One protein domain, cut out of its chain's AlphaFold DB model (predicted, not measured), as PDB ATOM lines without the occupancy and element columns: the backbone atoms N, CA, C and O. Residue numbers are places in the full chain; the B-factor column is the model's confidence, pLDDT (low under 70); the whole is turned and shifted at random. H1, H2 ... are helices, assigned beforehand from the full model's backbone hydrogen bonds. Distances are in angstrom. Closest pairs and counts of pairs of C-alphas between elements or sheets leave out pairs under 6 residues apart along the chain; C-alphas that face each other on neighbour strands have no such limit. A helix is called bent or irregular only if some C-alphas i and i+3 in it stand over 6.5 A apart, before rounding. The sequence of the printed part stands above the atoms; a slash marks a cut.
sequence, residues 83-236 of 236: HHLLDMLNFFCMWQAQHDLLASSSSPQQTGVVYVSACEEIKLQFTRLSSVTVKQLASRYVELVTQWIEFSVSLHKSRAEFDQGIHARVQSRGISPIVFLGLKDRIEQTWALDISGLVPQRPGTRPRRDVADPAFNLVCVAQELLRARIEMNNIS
ATOM      1  N   HIS A  83     272.463 316.994 195.992       94.56
ATOM      2  CA  HIS A  83     271.762 318.162 195.461       94.56
ATOM      3  C   HIS A  83     270.522 317.745 194.664       94.56
ATOM      4  O   HIS A  83     269.474 318.361 194.817       94.56
ATOM      5  N   HIS A  84     270.606 316.661 193.882       95.12
ATOM      6  CA  HIS A  84     269.440 316.099 193.193       95.12
ATOM      7  C   HIS A  84     268.384 315.613 194.186       95.12
ATOM      8  O   HIS A  84     267.192 315.843 193.985       95.12
ATOM      9  N   LEU A  85     268.815 314.955 195.266       95.38
ATOM     10  CA  LEU A  85     267.905 314.451 196.292       95.38
ATOM     11  C   LEU A  85     267.214 315.609 197.022       95.38
ATOM     12  O   LEU A  85     265.996 315.589 197.153       95.38
ATOM     13  N   LEU A  86     267.953 316.645 197.428       96.06
ATOM     14  CA  LEU A  86     267.385 317.830 198.077       96.06
ATOM     15  C   LEU A  86     266.435 318.606 197.153       96.06
ATOM     16  O   LEU A  86     265.342 318.975 197.585       96.06
ATOM     17  N   ASP A  87     266.807 318.806 195.885       96.81
ATOM     18  CA  ASP A  87     265.937 319.432 194.881       96.81
ATOM     19  C   ASP A  87     264.641 318.615 194.717       96.81
ATOM     20  O   ASP A  87     263.552 319.183 194.689       96.81
ATOM     21  N   MET A  88     264.726 317.278 194.706       96.81
ATOM     22  CA  MET A  88     263.558 316.394 194.622       96.81
ATOM     23  C   MET A  88     262.669 316.503 195.868       96.81
ATOM     24  O   MET A  88     261.446 316.587 195.738       96.81
ATOM     25  N   LEU A  89     263.254 316.534 197.072       96.44
ATOM     26  CA  LEU A  89     262.492 316.735 198.309       96.44
ATOM     27  C   LEU A  89     261.715 318.054 198.267       96.44
ATOM     28  O   LEU A  89     260.530 318.088 198.605       96.44
ATOM     29  N   ASN A  90     262.369 319.131 197.830       96.69
ATOM     30  CA  ASN A  90     261.765 320.457 197.741       96.69
ATOM     31  C   ASN A  90     260.708 320.543 196.634       96.69
ATOM     32  O   ASN A  90     259.651 321.125 196.871       96.69
ATOM     33  N   PHE A  91     260.940 319.904 195.484       97.12
ATOM     34  CA  PHE A  91     259.963 319.791 194.402       97.12
ATOM     35  C   PHE A  91     258.628 319.235 194.910       97.12
ATOM     36  O   PHE A  91     257.593 319.877 194.739       97.12
ATOM     37  N   PHE A  92     258.643 318.089 195.598       96.44
ATOM     38  CA  PHE A  92     257.407 317.489 196.106       96.44
ATOM     39  C   PHE A  92     256.747 318.327 197.205       96.44
ATOM     40  O   PHE A  92     255.524 318.357 197.277       96.44
ATOM     41  N   CYS A  93     257.518 319.051 198.019       94.94
ATOM     42  CA  CYS A  93     256.945 319.953 199.023       94.94
ATOM     43  C   CYS A  93     256.223 321.139 198.385       94.94
ATOM     44  O   CYS A  93     255.107 321.471 198.779       94.94
ATOM     45  N   MET A  94     256.845 321.767 197.386       95.88
ATOM     46  CA  MET A  94     256.219 322.858 196.643       95.88
ATOM     47  C   MET A  94     254.982 322.368 195.898       95.88
ATOM     48  O   MET A  94     253.954 323.043 195.893       95.88
ATOM     49  N   TRP A  95     255.061 321.176 195.308       95.44
ATOM     50  CA  TRP A  95     253.937 320.599 194.590       95.44
ATOM     51  C   TRP A  95     252.775 320.230 195.515       95.44
ATOM     52  O   TRP A  95     251.632 320.524 195.177       95.44
ATOM     53  N   GLN A  96     253.050 319.683 196.702       94.12
ATOM     54  CA  GLN A  96     252.037 319.449 197.730       94.12
ATOM     55  C   GLN A  96     251.361 320.757 198.158       94.12
ATOM     56  O   GLN A  96     250.139 320.849 198.132       94.12
ATOM     57  N   ALA A  97     252.138 321.796 198.475       93.19
ATOM     58  CA  ALA A  97     251.578 323.090 198.866       93.19
ATOM     59  C   ALA A  97     250.689 323.686 197.761       93.19
ATOM     60  O   ALA A  97     249.603 324.198 198.026       93.19
ATOM     61  N   GLN A  98     251.120 323.574 196.504       93.12
ATOM     62  CA  GLN A  98     250.337 324.035 195.365       93.12
ATOM     63  C   GLN A  98     249.080 323.185 195.138       93.12
ATOM     64  O   GLN A  98     248.035 323.723 194.775       93.12
ATOM     65  N   HIS A  99     249.154 321.874 195.372       91.94
ATOM     66  CA  HIS A  99     247.990 320.995 195.355       91.94
ATOM     67  C   HIS A  99     246.958 321.431 196.406       91.94
ATOM     68  O   HIS A  99     245.791 321.594 196.058       91.94
ATOM     69  N   ASP A 100     247.386 321.715 197.636       91.06
ATOM     70  CA  ASP A 100     246.499 322.148 198.724       91.06
ATOM     71  C   ASP A 100     245.832 323.503 198.420       91.06
ATOM     72  O   ASP A 100     244.637 323.705 198.670       91.06
ATOM     73  N   LEU A 101     246.573 324.429 197.802       90.19
ATOM     74  CA  LEU A 101     246.020 325.698 197.317       90.19
ATOM     75  C   LEU A 101     244.957 325.477 196.237       90.19
ATOM     76  O   LEU A 101     243.893 326.095 196.279       90.19
ATOM     77  N   LEU A 102     245.209 324.590 195.276       89.12
ATOM     78  CA  LEU A 102     244.252 324.288 194.211       89.12
ATOM     79  C   LEU A 102     243.009 323.567 194.747       89.12
ATOM     80  O   LEU A 102     241.896 323.911 194.349       89.12
ATOM     81  N   ALA A 103     243.181 322.625 195.675       85.56
ATOM     82  CA  ALA A 103     242.085 321.899 196.312       85.56
ATOM     83  C   ALA A 103     241.171 322.827 197.134       85.56
ATOM     84  O   ALA A 103     239.957 322.636 197.153       85.56
ATOM     85  N   SER A 104     241.730 323.866 197.763       84.25
ATOM     86  CA  SER A 104     240.971 324.807 198.601       84.25
ATOM     87  C   SER A 104     240.340 325.986 197.849       84.25
ATOM     88  O   SER A 104     239.361 326.553 198.335       84.25
ATOM     89  N   SER A 105     240.875 326.381 196.687       78.38
ATOM     90  CA  SER A 105     240.484 327.632 196.007       78.38
ATOM     91  C   SER A 105     239.773 327.458 194.663       78.38
ATOM     92  O   SER A 105     239.106 328.388 194.206       78.38
ATOM     93  N   SER A 106     239.914 326.305 194.003       70.38
ATOM     94  CA  SER A 106     239.499 326.141 192.605       70.38
ATOM     95  C   SER A 106     238.191 325.368 192.458       70.38
ATOM     96  O   SER A 106     237.914 324.414 193.183       70.38
ATOM     97  N   SER A 107     237.387 325.742 191.459       73.12
ATOM     98  CA  SER A 107     236.266 324.892 191.039       73.12
ATOM     99  C   SER A 107     236.810 323.587 190.426       73.12
ATOM    100  O   SER A 107     237.746 323.659 189.623       73.12
ATOM    101  N   PRO A 108     236.224 322.404 190.715       71.00
ATOM    102  CA  PRO A 108     236.732 321.114 190.229       71.00
ATOM    103  C   PRO A 108     236.921 321.038 188.706       71.00
ATOM    104  O   PRO A 108     237.756 320.287 188.209       71.00
ATOM    105  N   GLN A 109     236.157 321.823 187.937       66.56
ATOM    106  CA  GLN A 109     236.291 321.871 186.480       66.56
ATOM    107  C   GLN A 109     237.583 322.564 186.009       66.56
ATOM    108  O   GLN A 109     238.081 322.240 184.931       66.56
ATOM    109  N   GLN A 110     238.120 323.509 186.784       72.38
ATOM    110  CA  GLN A 110     239.324 324.272 186.436       72.38
ATOM    111  C   GLN A 110     240.592 323.659 187.037       72.38
ATOM    112  O   GLN A 110     241.658 323.750 186.426       72.38
ATOM    113  N   THR A 111     240.466 322.970 188.176       80.50
ATOM    114  CA  THR A 111     241.583 322.363 188.911       80.50
ATOM    115  C   THR A 111     242.450 321.481 188.016       80.50
ATOM    116  O   THR A 111     243.662 321.657 187.989       80.50
ATOM    117  N   GLY A 112     241.859 320.592 187.209       78.38
ATOM    118  CA  GLY A 112     242.631 319.690 186.346       78.38
ATOM    119  C   GLY A 112     243.488 320.400 185.288       78.38
ATOM    120  O   GLY A 112     244.585 319.941 184.989       78.38
ATOM    121  N   VAL A 113     243.022 321.528 184.738       77.50
ATOM    122  CA  VAL A 113     243.776 322.283 183.718       77.50
ATOM    123  C   VAL A 113     244.965 323.005 184.348       77.50
ATOM    124  O   VAL A 113     246.068 322.947 183.811       77.50
ATOM    125  N   VAL A 114     244.750 323.639 185.502       88.19
ATOM    126  CA  VAL A 114     245.787 324.400 186.219       88.19
ATOM    127  C   VAL A 114     246.790 323.476 186.917       88.19
ATOM    128  O   VAL A 114     247.950 323.832 187.093       88.19
ATOM    129  N   TYR A 115     246.376 322.264 187.293       90.06
ATOM    130  CA  TYR A 115     247.227 321.321 188.019       90.06
ATOM    131  C   TYR A 115     248.467 320.897 187.222       90.06
ATOM    132  O   TYR A 115     249.567 320.840 187.772       90.06
ATOM    133  N   VAL A 116     248.305 320.634 185.920       89.19
ATOM    134  CA  VAL A 116     249.423 320.229 185.053       89.19
ATOM    135  C   VAL A 116     250.389 321.393 184.839       89.19
ATOM    136  O   VAL A 116     251.593 321.207 185.000       89.19
ATOM    137  N   SER A 117     249.881 322.595 184.543       90.75
ATOM    138  CA  SER A 117     250.738 323.774 184.359       90.75
ATOM    139  C   SER A 117     251.504 324.115 185.633       90.75
ATOM    140  O   SER A 117     252.701 324.366 185.569       90.75
ATOM    141  N   ALA A 118     250.854 324.024 186.793       92.38
ATOM    142  CA  ALA A 118     251.491 324.261 188.081       92.38
ATOM    143  C   ALA A 118     252.627 323.263 188.373       92.38
ATOM    144  O   ALA A 118     253.684 323.654 188.863       92.38
ATOM    145  N   CYS A 119     252.440 321.979 188.048       93.19
ATOM    146  CA  CYS A 119     253.490 320.969 188.200       93.19
ATOM    147  C   CYS A 119     254.714 321.287 187.323       93.19
ATOM    148  O   CYS A 119     255.847 321.275 187.810       93.19
ATOM    149  N   GLU A 120     254.490 321.629 186.051       92.00
ATOM    150  CA  GLU A 120     255.569 321.995 185.126       92.00
ATOM    151  C   GLU A 120     256.274 323.294 185.551       92.00
ATOM    152  O   GLU A 120     257.503 323.351 185.561       92.00
ATOM    153  N   GLU A 121     255.530 324.314 185.990       94.62
ATOM    154  CA  GLU A 121     256.087 325.571 186.510       94.62
ATOM    155  C   GLU A 121     256.988 325.354 187.730       94.62
ATOM    156  O   GLU A 121     258.066 325.945 187.818       94.62
ATOM    157  N   ILE A 122     256.586 324.482 188.657       96.12
ATOM    158  CA  ILE A 122     257.423 324.108 189.803       96.12
ATOM    159  C   ILE A 122     258.664 323.361 189.314       96.12
ATOM    160  O   ILE A 122     259.774 323.676 189.742       96.12
ATOM    161  N   LYS A 123     258.510 322.408 188.388       93.69
ATOM    162  CA  LYS A 123     259.632 321.627 187.853       93.69
ATOM    163  C   LYS A 123     260.692 322.514 187.187       93.69
ATOM    164  O   LYS A 123     261.884 322.252 187.350       93.69
ATOM    165  N   LEU A 124     260.290 323.590 186.507       93.62
ATOM    166  CA  LEU A 124     261.208 324.557 185.890       93.62
ATOM    167  C   LEU A 124     262.131 325.265 186.897       93.62
ATOM    168  O   LEU A 124     263.208 325.719 186.513       93.62
ATOM    169  N   GLN A 125     261.759 325.324 188.178       96.19
ATOM    170  CA  GLN A 125     262.600 325.910 189.229       96.19
ATOM    171  C   GLN A 125     263.774 324.997 189.619       96.19
ATOM    172  O   GLN A 125     264.774 325.469 190.160       96.19
ATOM    173  N   PHE A 126     263.692 323.703 189.300       95.69
ATOM    174  CA  PHE A 126     264.698 322.697 189.637       95.69
ATOM    175  C   PHE A 126     265.442 322.244 188.381       95.69
ATOM    176  O   PHE A 126     265.259 321.137 187.876       95.69
ATOM    177  N   THR A 127     266.321 323.105 187.863       92.12
ATOM    178  CA  THR A 127     267.041 322.873 186.596       92.12
ATOM    179  C   THR A 127     267.848 321.572 186.577       92.12
ATOM    180  O   THR A 127     267.934 320.922 185.535       92.12
ATOM    181  N   ARG A 128     268.370 321.133 187.731       93.06
ATOM    182  CA  ARG A 128     269.090 319.854 187.877       93.06
ATOM    183  C   ARG A 128     268.201 318.620 187.693       93.06
ATOM    184  O   ARG A 128     268.713 317.538 187.443       93.06
ATOM    185  N   LEU A 129     266.884 318.778 187.811       92.81
ATOM    186  CA  LEU A 129     265.888 317.721 187.621       92.81
ATOM    187  C   LEU A 129     265.191 317.810 186.256       92.81
ATOM    188  O   LEU A 129     264.257 317.054 185.991       92.81
ATOM    189  N   SER A 130     265.616 318.732 185.386       88.12
ATOM    190  CA  SER A 130     264.945 319.026 184.113       88.12
ATOM    191  C   SER A 130     264.784 317.794 183.214       88.12
ATOM    192  O   SER A 130     263.700 317.578 182.664       88.12
ATOM    193  N   SER A 131     265.810 316.940 183.137       88.00
ATOM    194  CA  SER A 131     265.805 315.701 182.346       88.00
ATOM    195  C   SER A 131     264.998 314.556 182.971       88.00
ATOM    196  O   SER A 131     264.713 313.567 182.290       88.00
ATOM    197  N   VAL A 132     264.598 314.680 184.241       91.50
ATOM    198  CA  VAL A 132     263.946 313.615 185.008       91.50
ATOM    199  C   VAL A 132     262.431 313.748 184.933       91.50
ATOM    200  O   VAL A 132     261.846 314.800 185.190       91.50
ATOM    201  N   THR A 133     261.749 312.665 184.586       92.44
ATOM    202  CA  THR A 133     260.283 312.624 184.596       92.44
ATOM    203  C   THR A 133     259.739 312.625 186.025       92.44
ATOM    204  O   THR A 133     260.351 312.074 186.937       92.44
ATOM    205  N   VAL A 134     258.533 313.164 186.224       93.44
ATOM    206  CA  VAL A 134     257.852 313.146 187.534       93.44
ATOM    207  C   VAL A 134     257.713 311.723 188.088       93.44
ATOM    208  O   VAL A 134     257.884 311.500 189.283       93.44
ATOM    209  N   LYS A 135     257.489 310.736 187.213       93.88
ATOM    210  CA  LYS A 135     257.454 309.319 187.586       93.88
ATOM    211  C   LYS A 135     258.786 308.831 188.165       93.88
ATOM    212  O   LYS A 135     258.791 308.124 189.168       93.88
ATOM    213  N   GLN A 136     259.910 309.190 187.545       94.00
ATOM    214  CA  GLN A 136     261.238 308.848 188.065       94.00
ATOM    215  C   GLN A 136     261.521 309.569 189.388       94.00
ATOM    216  O   GLN A 136     262.049 308.936 190.300       94.00
ATOM    217  N   LEU A 137     261.123 310.843 189.521       95.31
ATOM    218  CA  LEU A 137     261.218 311.578 190.789       95.31
ATOM    219  C   LEU A 137     260.440 310.857 191.898       95.31
ATOM    220  O   LEU A 137     260.986 310.616 192.967       95.31
ATOM    221  N   ALA A 138     259.196 310.452 191.634       96.25
ATOM    222  CA  ALA A 138     258.370 309.747 192.613       96.25
ATOM    223  C   ALA A 138     258.956 308.381 192.988       96.25
ATOM    224  O   ALA A 138     259.074 308.075 194.170       96.25
ATOM    225  N   SER A 139     259.391 307.592 191.998       95.38
ATOM    226  CA  SER A 139     260.057 306.304 192.241       95.38
ATOM    227  C   SER A 139     261.282 306.478 193.135       95.38
ATOM    228  O   SER A 139     261.441 305.757 194.119       95.38
ATOM    229  N   ARG A 140     262.122 307.476 192.837       95.19
ATOM    230  CA  ARG A 140     263.327 307.739 193.619       95.19
ATOM    231  C   ARG A 140     263.008 308.232 195.027       95.19
ATOM    232  O   ARG A 140     263.692 307.844 195.970       95.19
ATOM    233  N   TYR A 141     261.978 309.058 195.183       96.50
ATOM    234  CA  TYR A 141     261.510 309.506 196.490       96.50
ATOM    235  C   TYR A 141     261.054 308.319 197.343       96.50
ATOM    236  O   TYR A 141     261.461 308.200 198.495       96.50
ATOM    237  N   VAL A 142     260.261 307.410 196.770       96.06
ATOM    238  CA  VAL A 142     259.764 306.215 197.469       96.06
ATOM    239  C   VAL A 142     260.912 305.304 197.909       96.06
ATOM    240  O   VAL A 142     260.948 304.866 199.061       96.06
ATOM    241  N   GLU A 143     261.889 305.065 197.030       94.50
ATOM    242  CA  GLU A 143     263.113 304.328 197.377       94.50
ATOM    243  C   GLU A 143     263.857 304.984 198.543       94.50
ATOM    244  O   GLU A 143     264.291 304.307 199.474       94.50
ATOM    245  N   LEU A 144     263.988 306.309 198.497       94.38
ATOM    246  CA  LEU A 144     264.706 307.084 199.493       94.38
ATOM    247  C   LEU A 144     264.006 307.048 200.865       94.38
ATOM    248  O   LEU A 144     264.675 306.893 201.886       94.38
ATOM    249  N   VAL A 145     262.673 307.124 200.902       95.38
ATOM    250  CA  VAL A 145     261.889 306.959 202.139       95.38
ATOM    251  C   VAL A 145     261.998 305.531 202.674       95.38
ATOM    252  O   VAL A 145     262.201 305.341 203.871       95.38
ATOM    253  N   THR A 146     261.932 304.521 201.803       93.06
ATOM    254  CA  THR A 146     262.095 303.114 202.208       93.06
ATOM    255  C   THR A 146     263.451 302.884 202.866       93.06
ATOM    256  O   THR A 146     263.516 302.335 203.966       93.06
ATOM    257  N   GLN A 147     264.522 303.371 202.236       91.06
ATOM    258  CA  GLN A 147     265.865 303.350 202.808       91.06
ATOM    259  C   GLN A 147     265.878 304.043 204.172       91.06
ATOM    260  O   GLN A 147     266.333 303.469 205.160       91.06
ATOM    261  N   TRP A 148     265.320 305.253 204.256       92.88
ATOM    262  CA  TRP A 148     265.256 306.018 205.498       92.88
ATOM    263  C   TRP A 148     264.588 305.243 206.646       92.88
ATOM    264  O   TRP A 148     265.103 305.268 207.767       92.88
ATOM    265  N   ILE A 149     263.494 304.514 206.386       90.94
ATOM    266  CA  ILE A 149     262.819 303.664 207.385       90.94
ATOM    267  C   ILE A 149     263.757 302.556 207.870       90.94
ATOM    268  O   ILE A 149     263.958 302.404 209.078       90.94
ATOM    269  N   GLU A 150     264.357 301.798 206.948       88.12
ATOM    270  CA  GLU A 150     265.272 300.695 207.277       88.12
ATOM    271  C   GLU A 150     266.443 301.180 208.141       88.12
ATOM    272  O   GLU A 150     266.798 300.563 209.155       88.12
ATOM    273  N   PHE A 151     267.005 302.333 207.781       86.38
ATOM    274  CA  PHE A 151     268.085 302.950 208.534       86.38
ATOM    275  C   PHE A 151     267.633 303.444 209.900       86.38
ATOM    276  O   PHE A 151     268.322 303.184 210.887       86.38
ATOM    277  N   SER A 152     266.468 304.079 209.991       85.69
ATOM    278  CA  SER A 152     265.921 304.560 211.261       85.69
ATOM    279  C   SER A 152     265.664 303.413 212.233       85.69
ATOM    280  O   SER A 152     266.104 303.485 213.380       85.69
ATOM    281  N   VAL A 153     265.075 302.303 211.782       82.00
ATOM    282  CA  VAL A 153     264.912 301.084 212.598       82.00
ATOM    283  C   VAL A 153     266.263 300.583 213.112       82.00
ATOM    284  O   VAL A 153     266.398 300.193 214.272       82.00
ATOM    285  N   SER A 154     267.282 300.574 212.253       79.12
ATOM    286  CA  SER A 154     268.602 300.060 212.610       79.12
ATOM    287  C   SER A 154     269.380 300.987 213.556       79.12
ATOM    288  O   SER A 154     270.069 300.494 214.453       79.12
ATOM    289  N   LEU A 155     269.227 302.309 213.422       77.44
ATOM    290  CA  LEU A 155     269.813 303.299 214.332       77.44
ATOM    291  C   LEU A 155     269.303 303.134 215.769       77.44
ATOM    292  O   LEU A 155     270.089 303.265 216.705       77.44
ATOM    293  N   HIS A 156     268.024 302.791 215.949       69.31
ATOM    294  CA  HIS A 156     267.444 302.545 217.275       69.31
ATOM    295  C   HIS A 156     267.912 301.218 217.896       69.31
ATOM    296  O   HIS A 156     267.974 301.092 219.117       69.31
ATOM    297  N   LYS A 157     268.283 300.225 217.077       69.38
ATOM    298  CA  LYS A 157     268.727 298.900 217.548       69.38
ATOM    299  C   LYS A 157     270.216 298.843 217.909       69.38
ATOM    300  O   LYS A 157     270.628 297.961 218.664       69.38
ATOM    301  N   SER A 158     271.039 299.750 217.381       66.06
ATOM    302  CA  SER A 158     272.495 299.704 217.562       66.06
ATOM    303  C   SER A 158     272.949 300.392 218.853       66.06
ATOM    304  O   SER A 158     273.238 301.587 218.884       66.06
ATOM    305  N   ARG A 159     273.071 299.617 219.940       62.59
ATOM    306  CA  ARG A 159     273.621 300.100 221.223       62.59
ATOM    307  C   ARG A 159     275.108 300.480 221.131       62.59
ATOM    308  O   ARG A 159     275.560 301.330 221.885       62.59
ATOM    309  N   ALA A 160     275.847 299.866 220.205       65.94
ATOM    310  CA  ALA A 160     277.286 300.074 220.022       65.94
ATOM    311  C   ALA A 160     277.640 301.438 219.403       65.94
ATOM    312  O   ALA A 160     278.774 301.891 219.512       65.94
ATOM    313  N   GLU A 161     276.677 302.095 218.758       64.31
ATOM    314  CA  GLU A 161     276.883 303.378 218.081       64.31
ATOM    315  C   GLU A 161     276.323 304.554 218.890       64.31
ATOM    316  O   GLU A 161     276.380 305.688 218.429       64.31
ATOM    317  N   PHE A 162     275.780 304.319 220.090       68.12
ATOM    318  CA  PHE A 162     275.078 305.352 220.859       68.12
ATOM    319  C   PHE A 162     275.966 306.559 221.201       68.12
ATOM    320  O   PHE A 162     275.493 307.694 221.183       68.12
ATOM    321  N   ASP A 163     277.260 306.318 221.416       70.19
ATOM    322  CA  ASP A 163     278.252 307.360 221.708       70.19
ATOM    323  C   ASP A 163     278.634 308.190 220.465       70.19
ATOM    324  O   ASP A 163     279.260 309.244 220.578       70.19
ATOM    325  N   GLN A 164     278.250 307.746 219.263       75.38
ATOM    326  CA  GLN A 164     278.462 308.486 218.023       75.38
ATOM    327  C   GLN A 164     277.302 309.467 217.789       75.38
ATOM    328  O   GLN A 164     276.121 309.103 217.783       75.38
ATOM    329  N   GLY A 165     277.627 310.735 217.520       80.44
ATOM    330  CA  GLY A 165     276.633 311.731 217.111       80.44
ATOM    331  C   GLY A 165     275.825 311.275 215.885       80.44
ATOM    332  O   GLY A 165     276.319 310.520 215.047       80.44
ATOM    333  N   ILE A 166     274.573 311.736 215.757       79.75
ATOM    334  CA  ILE A 166     273.647 311.287 214.695       79.75
ATOM    335  C   ILE A 166     274.226 311.459 213.281       79.75
ATOM    336  O   ILE A 166     274.076 310.572 212.449       79.75
ATOM    337  N   HIS A 167     274.972 312.540 213.033       83.44
ATOM    338  CA  HIS A 167     275.634 312.784 211.749       83.44
ATOM    339  C   HIS A 167     276.637 311.681 211.387       83.44
ATOM    340  O   HIS A 167     276.609 311.180 210.267       83.44
ATOM    341  N   ALA A 168     277.485 311.271 212.336       83.00
ATOM    342  CA  ALA A 168     278.495 310.239 212.110       83.00
ATOM    343  C   ALA A 168     277.854 308.867 211.856       83.00
ATOM    344  O   ALA A 168     278.278 308.147 210.955       83.00
ATOM    345  N   ARG A 169     276.782 308.545 212.594       81.75
ATOM    346  CA  ARG A 169     276.023 307.297 212.414       81.75
ATOM    347  C   ARG A 169     275.287 307.214 211.082       81.75
ATOM    348  O   ARG A 169     275.168 306.138 210.508       81.75
ATOM    349  N   VAL A 170     274.751 308.334 210.606       84.81
ATOM    350  CA  VAL A 170     274.074 308.395 209.305       84.81
ATOM    351  C   VAL A 170     275.101 308.286 208.177       84.81
ATOM    352  O   VAL A 170     274.929 307.487 207.256       84.81
ATOM    353  N   GLN A 171     276.214 309.016 208.291       84.31
ATOM    354  CA  GLN A 171     277.272 309.009 207.286       84.31
ATOM    355  C   GLN A 171     277.966 307.645 207.162       84.31
ATOM    356  O   GLN A 171     278.242 307.208 206.046       84.31
ATOM    357  N   SER A 172     278.201 306.933 208.272       81.50
ATOM    358  CA  SER A 172     278.809 305.590 208.251       81.50
ATOM    359  C   SER A 172     277.968 304.549 207.503       81.50
ATOM    360  O   SER A 172     278.483 303.507 207.104       81.50
ATOM    361  N   ARG A 173     276.684 304.845 207.274       78.12
ATOM    362  CA  ARG A 173     275.724 303.992 206.562       78.12
ATOM    363  C   ARG A 173     275.489 304.427 205.116       78.12
ATOM    364  O   ARG A 173     274.631 303.862 204.445       78.12
ATOM    365  N   GLY A 174     276.256 305.403 204.627       80.44
ATOM    366  CA  GLY A 174     276.244 305.815 203.224       80.44
ATOM    367  C   GLY A 174     275.094 306.743 202.834       80.44
ATOM    368  O   GLY A 174     274.875 306.940 201.642       80.44
ATOM    369  N   ILE A 175     274.379 307.334 203.799       84.06
ATOM    370  CA  ILE A 175     273.439 308.424 203.514       84.06
ATOM    371  C   ILE A 175     274.047 309.748 203.944       84.06
ATOM    372  O   ILE A 175     274.675 309.867 204.994       84.06
ATOM    373  N   SER A 176     273.781 310.773 203.151       89.69
ATOM    374  CA  SER A 176     274.075 312.142 203.523       89.69
ATOM    375  C   SER A 176     273.198 312.627 204.688       89.69
ATOM    376  O   SER A 176     271.967 312.622 204.571       89.69
ATOM    377  N   PRO A 177     273.782 313.106 205.806       90.25
ATOM    378  CA  PRO A 177     273.015 313.586 206.953       90.25
ATOM    379  C   PRO A 177     271.999 314.680 206.613       90.25
ATOM    380  O   PRO A 177     270.916 314.699 207.192       90.25
ATOM    381  N   ILE A 178     272.307 315.560 205.653       93.62
ATOM    382  CA  ILE A 178     271.382 316.625 205.242       93.62
ATOM    383  C   ILE A 178     270.151 316.064 204.520       93.62
ATOM    384  O   ILE A 178     269.036 316.512 204.773       93.62
ATOM    385  N   VAL A 179     270.329 315.037 203.683       94.12
ATOM    386  CA  VAL A 179     269.219 314.351 203.006       94.12
ATOM    387  C   VAL A 179     268.391 313.565 204.023       94.12
ATOM    388  O   VAL A 179     267.163 313.627 203.998       94.12
ATOM    389  N   PHE A 180     269.054 312.871 204.954       93.06
ATOM    390  CA  PHE A 180     268.390 312.100 206.003       93.06
ATOM    391  C   PHE A 180     267.520 312.974 206.914       93.06
ATOM    392  O   PHE A 180     266.367 312.634 207.178       93.06
ATOM    393  N   LEU A 181     268.057 314.098 207.394       91.69
ATOM    394  CA  LEU A 181     267.307 315.033 208.233       91.69
ATOM    395  C   LEU A 181     266.205 315.736 207.432       91.69
ATOM    396  O   LEU A 181     265.085 315.839 207.919       91.69
ATOM    397  N   GLY A 182     266.474 316.113 206.178       93.56
ATOM    398  CA  GLY A 182     265.458 316.684 205.296       93.56
ATOM    399  C   GLY A 182     264.255 315.756 205.096       93.56
ATOM    400  O   GLY A 182     263.118 316.210 205.166       93.56
ATOM    401  N   LEU A 183     264.485 314.452 204.909       94.25
ATOM    402  CA  LEU A 183     263.417 313.446 204.847       94.25
ATOM    403  C   LEU A 183     262.664 313.311 206.159       94.25
ATOM    404  O   LEU A 183     261.438 313.267 206.136       94.25
ATOM    405  N   LYS A 184     263.384 313.252 207.286       93.00
ATOM    406  CA  LYS A 184     262.767 313.173 208.613       93.00
ATOM    407  C   LYS A 184     261.763 314.309 208.798       93.00
ATOM    408  O   LYS A 184     260.611 314.050 209.137       93.00
ATOM    409  N   ASP A 185     262.172 315.537 208.485       92.75
ATOM    410  CA  ASP A 185     261.306 316.711 208.593       92.75
ATOM    411  C   ASP A 185     260.050 316.581 207.713       92.75
ATOM    412  O   ASP A 185     258.971 317.012 208.111       92.75
ATOM    413  N   ARG A 186     260.151 315.966 206.522       93.00
ATOM    414  CA  ARG A 186     258.979 315.721 205.654       93.00
ATOM    415  C   ARG A 186     258.080 314.611 206.185       93.00
ATOM    416  O   ARG A 186     256.864 314.750 206.137       93.00
ATOM    417  N   ILE A 187     258.658 313.535 206.712       92.50
ATOM    418  CA  ILE A 187     257.913 312.411 207.292       92.50
ATOM    419  C   ILE A 187     257.127 312.863 208.525       92.50
ATOM    420  O   ILE A 187     256.014 312.385 208.741       92.50
ATOM    421  N   GLU A 188     257.648 313.805 209.309       90.62
ATOM    422  CA  GLU A 188     256.958 314.353 210.482       90.62
ATOM    423  C   GLU A 188     255.794 315.298 210.114       90.62
ATOM    424  O   GLU A 188     254.832 315.416 210.873       90.62
ATOM    425  N   GLN A 189     255.812 315.918 208.928       88.19
ATOM    426  CA  GLN A 189     254.759 316.831 208.457       88.19
ATOM    427  C   GLN A 189     253.555 316.094 207.872       88.19
ATOM    428  O   GLN A 189     253.692 315.345 206.912       88.19
ATOM    429  N   THR A 190     252.341 316.295 208.388       83.31
ATOM    430  CA  THR A 190     251.122 315.645 207.855       83.31
ATOM    431  C   THR A 190     250.785 316.088 206.439       83.31
ATOM    432  O   THR A 190     250.601 317.274 206.193       83.31
ATOM    433  N   TRP A 191     250.656 315.116 205.531       85.31
ATOM    434  CA  TRP A 191     250.192 315.326 204.161       85.31
ATOM    435  C   TRP A 191     248.776 314.766 204.048       85.31
ATOM    436  O   TRP A 191     248.576 313.553 204.122       85.31
ATOM    437  N   ALA A 192     247.791 315.651 203.917       81.88
ATOM    438  CA  ALA A 192     246.402 315.282 203.674       81.88
ATOM    439  C   ALA A 192     246.065 315.624 202.219       81.88
ATOM    440  O   ALA A 192     245.743 316.763 201.907       81.88
ATOM    441  N   LEU A 193     246.192 314.641 201.327       87.06
ATOM    442  CA  LEU A 193     245.944 314.826 199.897       87.06
ATOM    443  C   LEU A 193     244.466 314.647 199.555       87.06
ATOM    444  O   LEU A 193     243.932 313.541 199.666       87.06
ATOM    445  N   ASP A 194     243.833 315.719 199.076       87.81
ATOM    446  CA  ASP A 194     242.482 315.685 198.520       87.81
ATOM    447  C   ASP A 194     242.516 315.711 196.986       87.81
ATOM    448  O   ASP A 194     242.616 316.750 196.333       87.81
ATOM    449  N   ILE A 195     242.372 314.532 196.384       87.31
ATOM    450  CA  ILE A 195     242.333 314.381 194.926       87.31
ATOM    451  C   ILE A 195     240.930 314.541 194.327       87.31
ATOM    452  O   ILE A 195     240.776 314.400 193.112       87.31
ATOM    453  N   SER A 196     239.895 314.821 195.126       83.56
ATOM    454  CA  SER A 196     238.506 314.877 194.647       83.56
ATOM    455  C   SER A 196     238.304 315.922 193.543       83.56
ATOM    456  O   SER A 196     237.584 315.671 192.576       83.56
ATOM    457  N   GLY A 197     239.017 317.051 193.625       82.06
ATOM    458  CA  GLY A 197     239.018 318.107 192.610       82.06
ATOM    459  C   GLY A 197     239.717 317.735 191.295       82.06
ATOM    460  O   GLY A 197     239.528 318.422 190.295       82.06
ATOM    461  N   LEU A 198     240.503 316.654 191.269       84.38
ATOM    462  CA  LEU A 198     241.202 316.154 190.075       84.38
ATOM    463  C   LEU A 198     240.435 315.023 189.373       84.38
ATOM    464  O   LEU A 198     240.742 314.669 188.230       84.38
ATOM    465  N   VAL A 199     239.428 314.455 190.042       81.31
ATOM    466  CA  VAL A 199     238.594 313.373 189.519       81.31
ATOM    467  C   VAL A 199     237.299 313.953 188.935       81.31
ATOM    468  O   VAL A 199     236.640 314.777 189.573       81.31
ATOM    469  N   PRO A 200     236.881 313.532 187.726       74.88
ATOM    470  CA  PRO A 200     235.594 313.937 187.184       74.88
ATOM    471  C   PRO A 200     234.448 313.546 188.121       74.88
ATOM    472  O   PRO A 200     234.289 312.383 188.477       74.88
ATOM    473  N   GLN A 201     233.585 314.508 188.442       73.25
ATOM    474  CA  GLN A 201     232.428 314.297 189.324       73.25
ATOM    475  C   GLN A 201     231.322 313.440 188.681       73.25
ATOM    476  O   GLN A 201     230.376 313.021 189.344       73.25
ATOM    477  N   ARG A 202     231.410 313.185 187.369       77.12
ATOM    478  CA  ARG A 202     230.407 312.422 186.623       77.12
ATOM    479  C   ARG A 202     230.776 310.930 186.612       77.12
ATOM    480  O   ARG A 202     231.804 310.584 186.016       77.12
ATOM    481  N   PRO A 203     229.937 310.043 187.184       71.31
ATOM    482  CA  PRO A 203     230.199 308.606 187.215       71.31
ATOM    483  C   PRO A 203     230.499 308.043 185.821       71.31
ATOM    484  O   PRO A 203     229.855 308.418 184.841       71.31
ATOM    485  N   GLY A 204     231.495 307.159 185.726       74.69
ATOM    486  CA  GLY A 204     231.916 306.535 184.465       74.69
ATOM    487  C   GLY A 204     232.866 307.373 183.601       74.69
ATOM    488  O   GLY A 204     233.369 306.871 182.597       74.69
ATOM    489  N   THR A 205     233.169 308.615 183.990       79.56
ATOM    490  CA  THR A 205     234.130 309.461 183.269       79.56
ATOM    491  C   THR A 205     235.522 309.290 183.871       79.56
ATOM    492  O   THR A 205     235.703 309.441 185.076       79.56
ATOM    493  N   ARG A 206     236.521 308.967 183.042       77.94
ATOM    494  CA  ARG A 206     237.912 308.838 183.502       77.94
ATOM    495  C   ARG A 206     238.587 310.212 183.582       77.94
ATOM    496  O   ARG A 206     238.334 311.037 182.699       77.94
ATOM    497  N   PRO A 207     239.449 310.463 184.585       78.31
ATOM    498  CA  PRO A 207     240.302 311.643 184.583       78.31
ATOM    499  C   PRO A 207     241.162 311.670 183.319       78.31
ATOM    500  O   PRO A 207     241.519 310.619 182.772       78.31
ATOM    501  N   ARG A 208     241.505 312.870 182.850       84.19
ATOM    502  CA  ARG A 208     242.451 312.996 181.741       84.19
ATOM    503  C   ARG A 208     243.807 312.438 182.176       84.19
ATOM    504  O   ARG A 208     244.226 312.643 183.313       84.19
ATOM    505  N   ARG A 209     244.484 311.723 181.278       87.00
ATOM    506  CA  ARG A 209     245.732 311.008 181.591       87.00
ATOM    507  C   ARG A 209     246.852 311.943 182.058       87.00
ATOM    508  O   ARG A 209     247.566 311.613 182.992       87.00
ATOM    509  N   ASP A 210     246.948 313.114 181.441       88.44
ATOM    510  CA  ASP A 210     247.897 314.175 181.788       88.44
ATOM    511  C   ASP A 210     247.707 314.728 183.207       88.44
ATOM    512  O   ASP A 210     248.671 315.189 183.803       88.44
ATOM    513  N   VAL A 211     246.500 314.639 183.771       88.94
ATOM    514  CA  VAL A 211     246.219 314.979 185.178       88.94
ATOM    515  C   VAL A 211     246.419 313.764 186.084       88.94
ATOM    516  O   VAL A 211     246.989 313.877 187.168       88.94
ATOM    517  N   ALA A 212     245.957 312.595 185.635       88.69
ATOM    518  CA  ALA A 212     245.994 311.358 186.405       88.69
ATOM    519  C   ALA A 212     247.423 310.903 186.717       88.69
ATOM    520  O   ALA A 212     247.692 310.521 187.853       88.69
ATOM    521  N   ASP A 213     248.333 310.956 185.740       90.56
ATOM    522  CA  ASP A 213     249.697 310.451 185.908       90.56
ATOM    523  C   ASP A 213     250.480 311.267 186.962       90.56
ATOM    524  O   ASP A 213     251.026 310.663 187.891       90.56
ATOM    525  N   PRO A 214     250.526 312.614 186.922       91.25
ATOM    526  CA  PRO A 214     251.147 313.395 187.989       91.25
ATOM    527  C   PRO A 214     250.435 313.223 189.340       91.25
ATOM    528  O   PRO A 214     251.099 312.978 190.344       91.25
ATOM    529  N   ALA A 215     249.098 313.259 189.374       91.81
ATOM    530  CA  ALA A 215     248.352 313.097 190.625       91.81
ATOM    531  C   ALA A 215     248.650 311.752 191.305       91.81
ATOM    532  O   ALA A 215     248.873 311.698 192.513       91.81
ATOM    533  N   PHE A 216     248.724 310.673 190.522       93.19
ATOM    534  CA  PHE A 216     249.099 309.352 191.013       93.19
ATOM    535  C   PHE A 216     250.496 309.348 191.644       93.19
ATOM    536  O   PHE A 216     250.673 308.819 192.737       93.19
ATOM    537  N   ASN A 217     251.479 309.986 191.001       94.88
ATOM    538  CA  ASN A 217     252.840 310.078 191.534       94.88
ATOM    539  C   ASN A 217     252.894 310.825 192.877       94.88
ATOM    540  O   ASN A 217     253.604 310.393 193.784       94.88
ATOM    541  N   LEU A 218     252.125 311.909 193.027       94.31
ATOM    542  CA  LEU A 218     252.032 312.645 194.291       94.31
ATOM    543  C   LEU A 218     251.363 311.801 195.393       94.31
ATOM    544  O   LEU A 218     251.853 311.763 196.520       94.31
ATOM    545  N   VAL A 219     250.305 311.056 195.051       94.44
ATOM    546  CA  VAL A 219     249.656 310.102 195.968       94.44
ATOM    547  C   VAL A 219     250.631 309.017 196.427       94.44
ATOM    548  O   VAL A 219     250.689 308.739 197.622       94.44
ATOM    549  N   CYS A 220     251.428 308.436 195.522       94.94
ATOM    550  CA  CYS A 220     252.433 307.435 195.886       94.94
ATOM    551  C   CYS A 220     253.440 307.976 196.909       94.94
ATOM    552  O   CYS A 220     253.731 307.303 197.895       94.94
ATOM    553  N   VAL A 221     253.939 309.199 196.706       96.06
ATOM    554  CA  VAL A 221     254.867 309.838 197.651       96.06
ATOM    555  C   VAL A 221     254.212 310.041 199.017       96.06
ATOM    556  O   VAL A 221     254.802 309.697 200.038       96.06
ATOM    557  N   ALA A 222     252.980 310.539 199.055       94.81
ATOM    558  CA  ALA A 222     252.287 310.786 200.314       94.81
ATOM    559  C   ALA A 222     251.938 309.510 201.085       94.81
ATOM    560  O   ALA A 222     252.064 309.475 202.309       94.81
ATOM    561  N   GLN A 223     251.535 308.450 200.381       94.56
ATOM    562  CA  GLN A 223     251.311 307.137 200.986       94.56
ATOM    563  C   GLN A 223     252.591 306.599 201.624       94.56
ATOM    564  O   GLN A 223     252.556 306.066 202.733       94.56
ATOM    565  N   GLU A 224     253.723 306.779 200.952       95.38
ATOM    566  CA  GLU A 224     255.009 306.313 201.448       95.38
ATOM    567  C   GLU A 224     255.496 307.125 202.660       95.38
ATOM    568  O   GLU A 224     255.986 306.555 203.635       95.38
ATOM    569  N   LEU A 225     255.281 308.445 202.664       94.88
ATOM    570  CA  LEU A 225     255.522 309.293 203.838       94.88
ATOM    571  C   LEU A 225     254.637 308.892 205.029       94.88
ATOM    572  O   LEU A 225     255.115 308.829 206.164       94.88
ATOM    573  N   LEU A 226     253.359 308.580 204.782       93.56
ATOM    574  CA  LEU A 226     252.446 308.085 205.813       93.56
ATOM    575  C   LEU A 226     252.925 306.745 206.383       93.56
ATOM    576  O   LEU A 226     252.960 306.582 207.605       93.56
ATOM    577  N   ARG A 227     253.344 305.812 205.518       94.25
ATOM    578  CA  ARG A 227     253.939 304.531 205.926       94.25
ATOM    579  C   ARG A 227     255.144 304.759 206.833       94.25
ATOM    580  O   ARG A 227     255.198 304.192 207.921       94.25
ATOM    581  N   ALA A 228     256.066 305.632 206.428       93.31
ATOM    582  CA  ALA A 228     257.255 305.952 207.209       93.31
ATOM    583  C   ALA A 228     256.922 306.504 208.597       93.31
ATOM    584  O   ALA A 228     257.543 306.107 209.582       93.31
ATOM    585  N   ARG A 229     255.911 307.373 208.699       92.25
ATOM    586  CA  ARG A 229     255.475 307.920 209.988       92.25
ATOM    587  C   ARG A 229     254.890 306.856 210.906       92.25
ATOM    588  O   ARG A 229     255.185 306.861 212.099       92.25
ATOM    589  N   ILE A 230     254.049 305.974 210.370       91.75
ATOM    590  CA  ILE A 230     253.475 304.871 211.150       91.75
ATOM    591  C   ILE A 230     254.607 304.002 211.708       91.75
ATOM    592  O   ILE A 230     254.615 303.713 212.900       91.75
ATOM    593  N   GLU A 231     255.602 303.671 210.884       90.56
ATOM    594  CA  GLU A 231     256.777 302.917 211.329       90.56
ATOM    595  C   GLU A 231     257.586 303.662 212.401       90.56
ATOM    596  O   GLU A 231     257.946 303.067 213.412       90.56
ATOM    597  N   MET A 232     257.824 304.971 212.252       85.69
ATOM    598  CA  MET A 232     258.501 305.773 213.286       85.69
ATOM    599  C   MET A 232     257.787 305.725 214.639       85.69
ATOM    600  O   MET A 232     258.437 305.579 215.675       85.69
ATOM    601  N   ASN A 233     256.458 305.825 214.627       85.25
ATOM    602  CA  ASN A 233     255.647 305.767 215.841       85.25
ATOM    603  C   ASN A 233     255.672 304.378 216.496       85.25
ATOM    604  O   ASN A 233     255.457 304.284 217.696       85.25
ATOM    605  N   ASN A 234     255.947 303.317 215.732       83.00
ATOM    606  CA  ASN A 234     256.098 301.960 216.261       83.00
ATOM    607  C   ASN A 234     257.496 301.698 216.854       83.00
ATOM    608  O   ASN A 234     257.682 300.718 217.576       83.00
ATOM    609  N   ILE A 235     258.488 302.524 216.507       73.94
ATOM    610  CA  ILE A 235     259.872 302.420 216.998       73.94
ATOM    611  C   ILE A 235     260.081 303.250 218.279       73.94
ATOM    612  O   ILE A 235     260.994 302.940 219.046       73.94
ATOM    613  N   SER A 236     259.266 304.294 218.477       58.94
ATOM    614  CA  SER A 236     259.327 305.234 219.612       58.94
ATOM    615  C   SER A 236     258.630 304.688 220.856       58.94
ATOM    616  O   SER A 236     259.166 304.918 221.962       58.94
TER     617      SER A 236
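AT A GLANCE: This is residues 83 to 236 of the 236 residues of an uncharacterized protein of Puccinia graminis f. sp. tritici (strain CRL 75-36-700-3 / race SCCL) (UniProt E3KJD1). Two long helices, H3 and H6, lie side by side and run the same way, and three more helices, H2, H1 and H5, form a second layer that crosses one side of this pair. H1 and H2 make a helical hairpin, short H4 sits at the far end near the start of H5, and a long stretch without a named element, residues 189 to 208, leads from H5 back to the start of H6. The printed part has 154 residues with six named helices, H1 to H6 in order, and no named strand; the class is all helix. It is only just compact, close to loose, with a radius of gyration of the C-alphas of 17.6 A, and elongated, spanning 58 by 34 by 23 A.

HOW THE PARTS SIT: H1, residues 83 to 105, touches H2, residues 108 to 124, at a shallow tilt of 21 degrees, opposite ways, the closest C-alphas being those of Leu 102 and Thr 111, 6.2 A apart. H3, residues 134 to 157, touches H6, residues 209 to 235, at a shallow tilt of 3 degrees, the same way, the closest C-alphas being those of Ala 138 and Asn 217, 5.6 A apart. H2, with residues 112 to 119 alone, touches H6 about perpendicular, at 75 degrees; the closest C-alphas are those of Gly 112 and Val 211, 6.0 A apart. H1 and H6 are close but not clearly touching: the closest C-alphas, of Phe 92 and Leu 218, are 7.5 A apart. H5, residues 177 to 188, touches H6 about perpendicular, at 85 degrees, with C-alphas 187 and 225 closest at 5.2 A. H4, residues 166 to 171, touches H5 only at the corner, C-alphas 167 and 177 being closest at 5.5 A. H2 and H3 are apart. Every O i to N i+4 pair is within hydrogen-bond range in H1, H3, H4 and H5; in H2 it is 9 of 13 and in H6 22 of 23.

IN THESE COORDINATES: H1 begins at C-alpha 83 (271.762, 318.162, 195.461) and is 32.7 A long. H2, 25.1 A, has a kink of 30 degrees near residue 115 and is only just irregular, C-alphas 109 and 112 being 6.7 A apart. H3 measures 35.0 A, H4 8.6 A and H5 16.5 A. H6, 39.1 A, ends at C-alpha 235 (259.872, 302.420, 216.998).

THE WHOLE: The two C-alphas farthest apart, of Asp 163 and Arg 202, are 59.5 A apart. The printed part has no cut, and the link from H5 to H6 is long. pLDDT is under 70 at residue 109, residues 156 to 162 and residue 236.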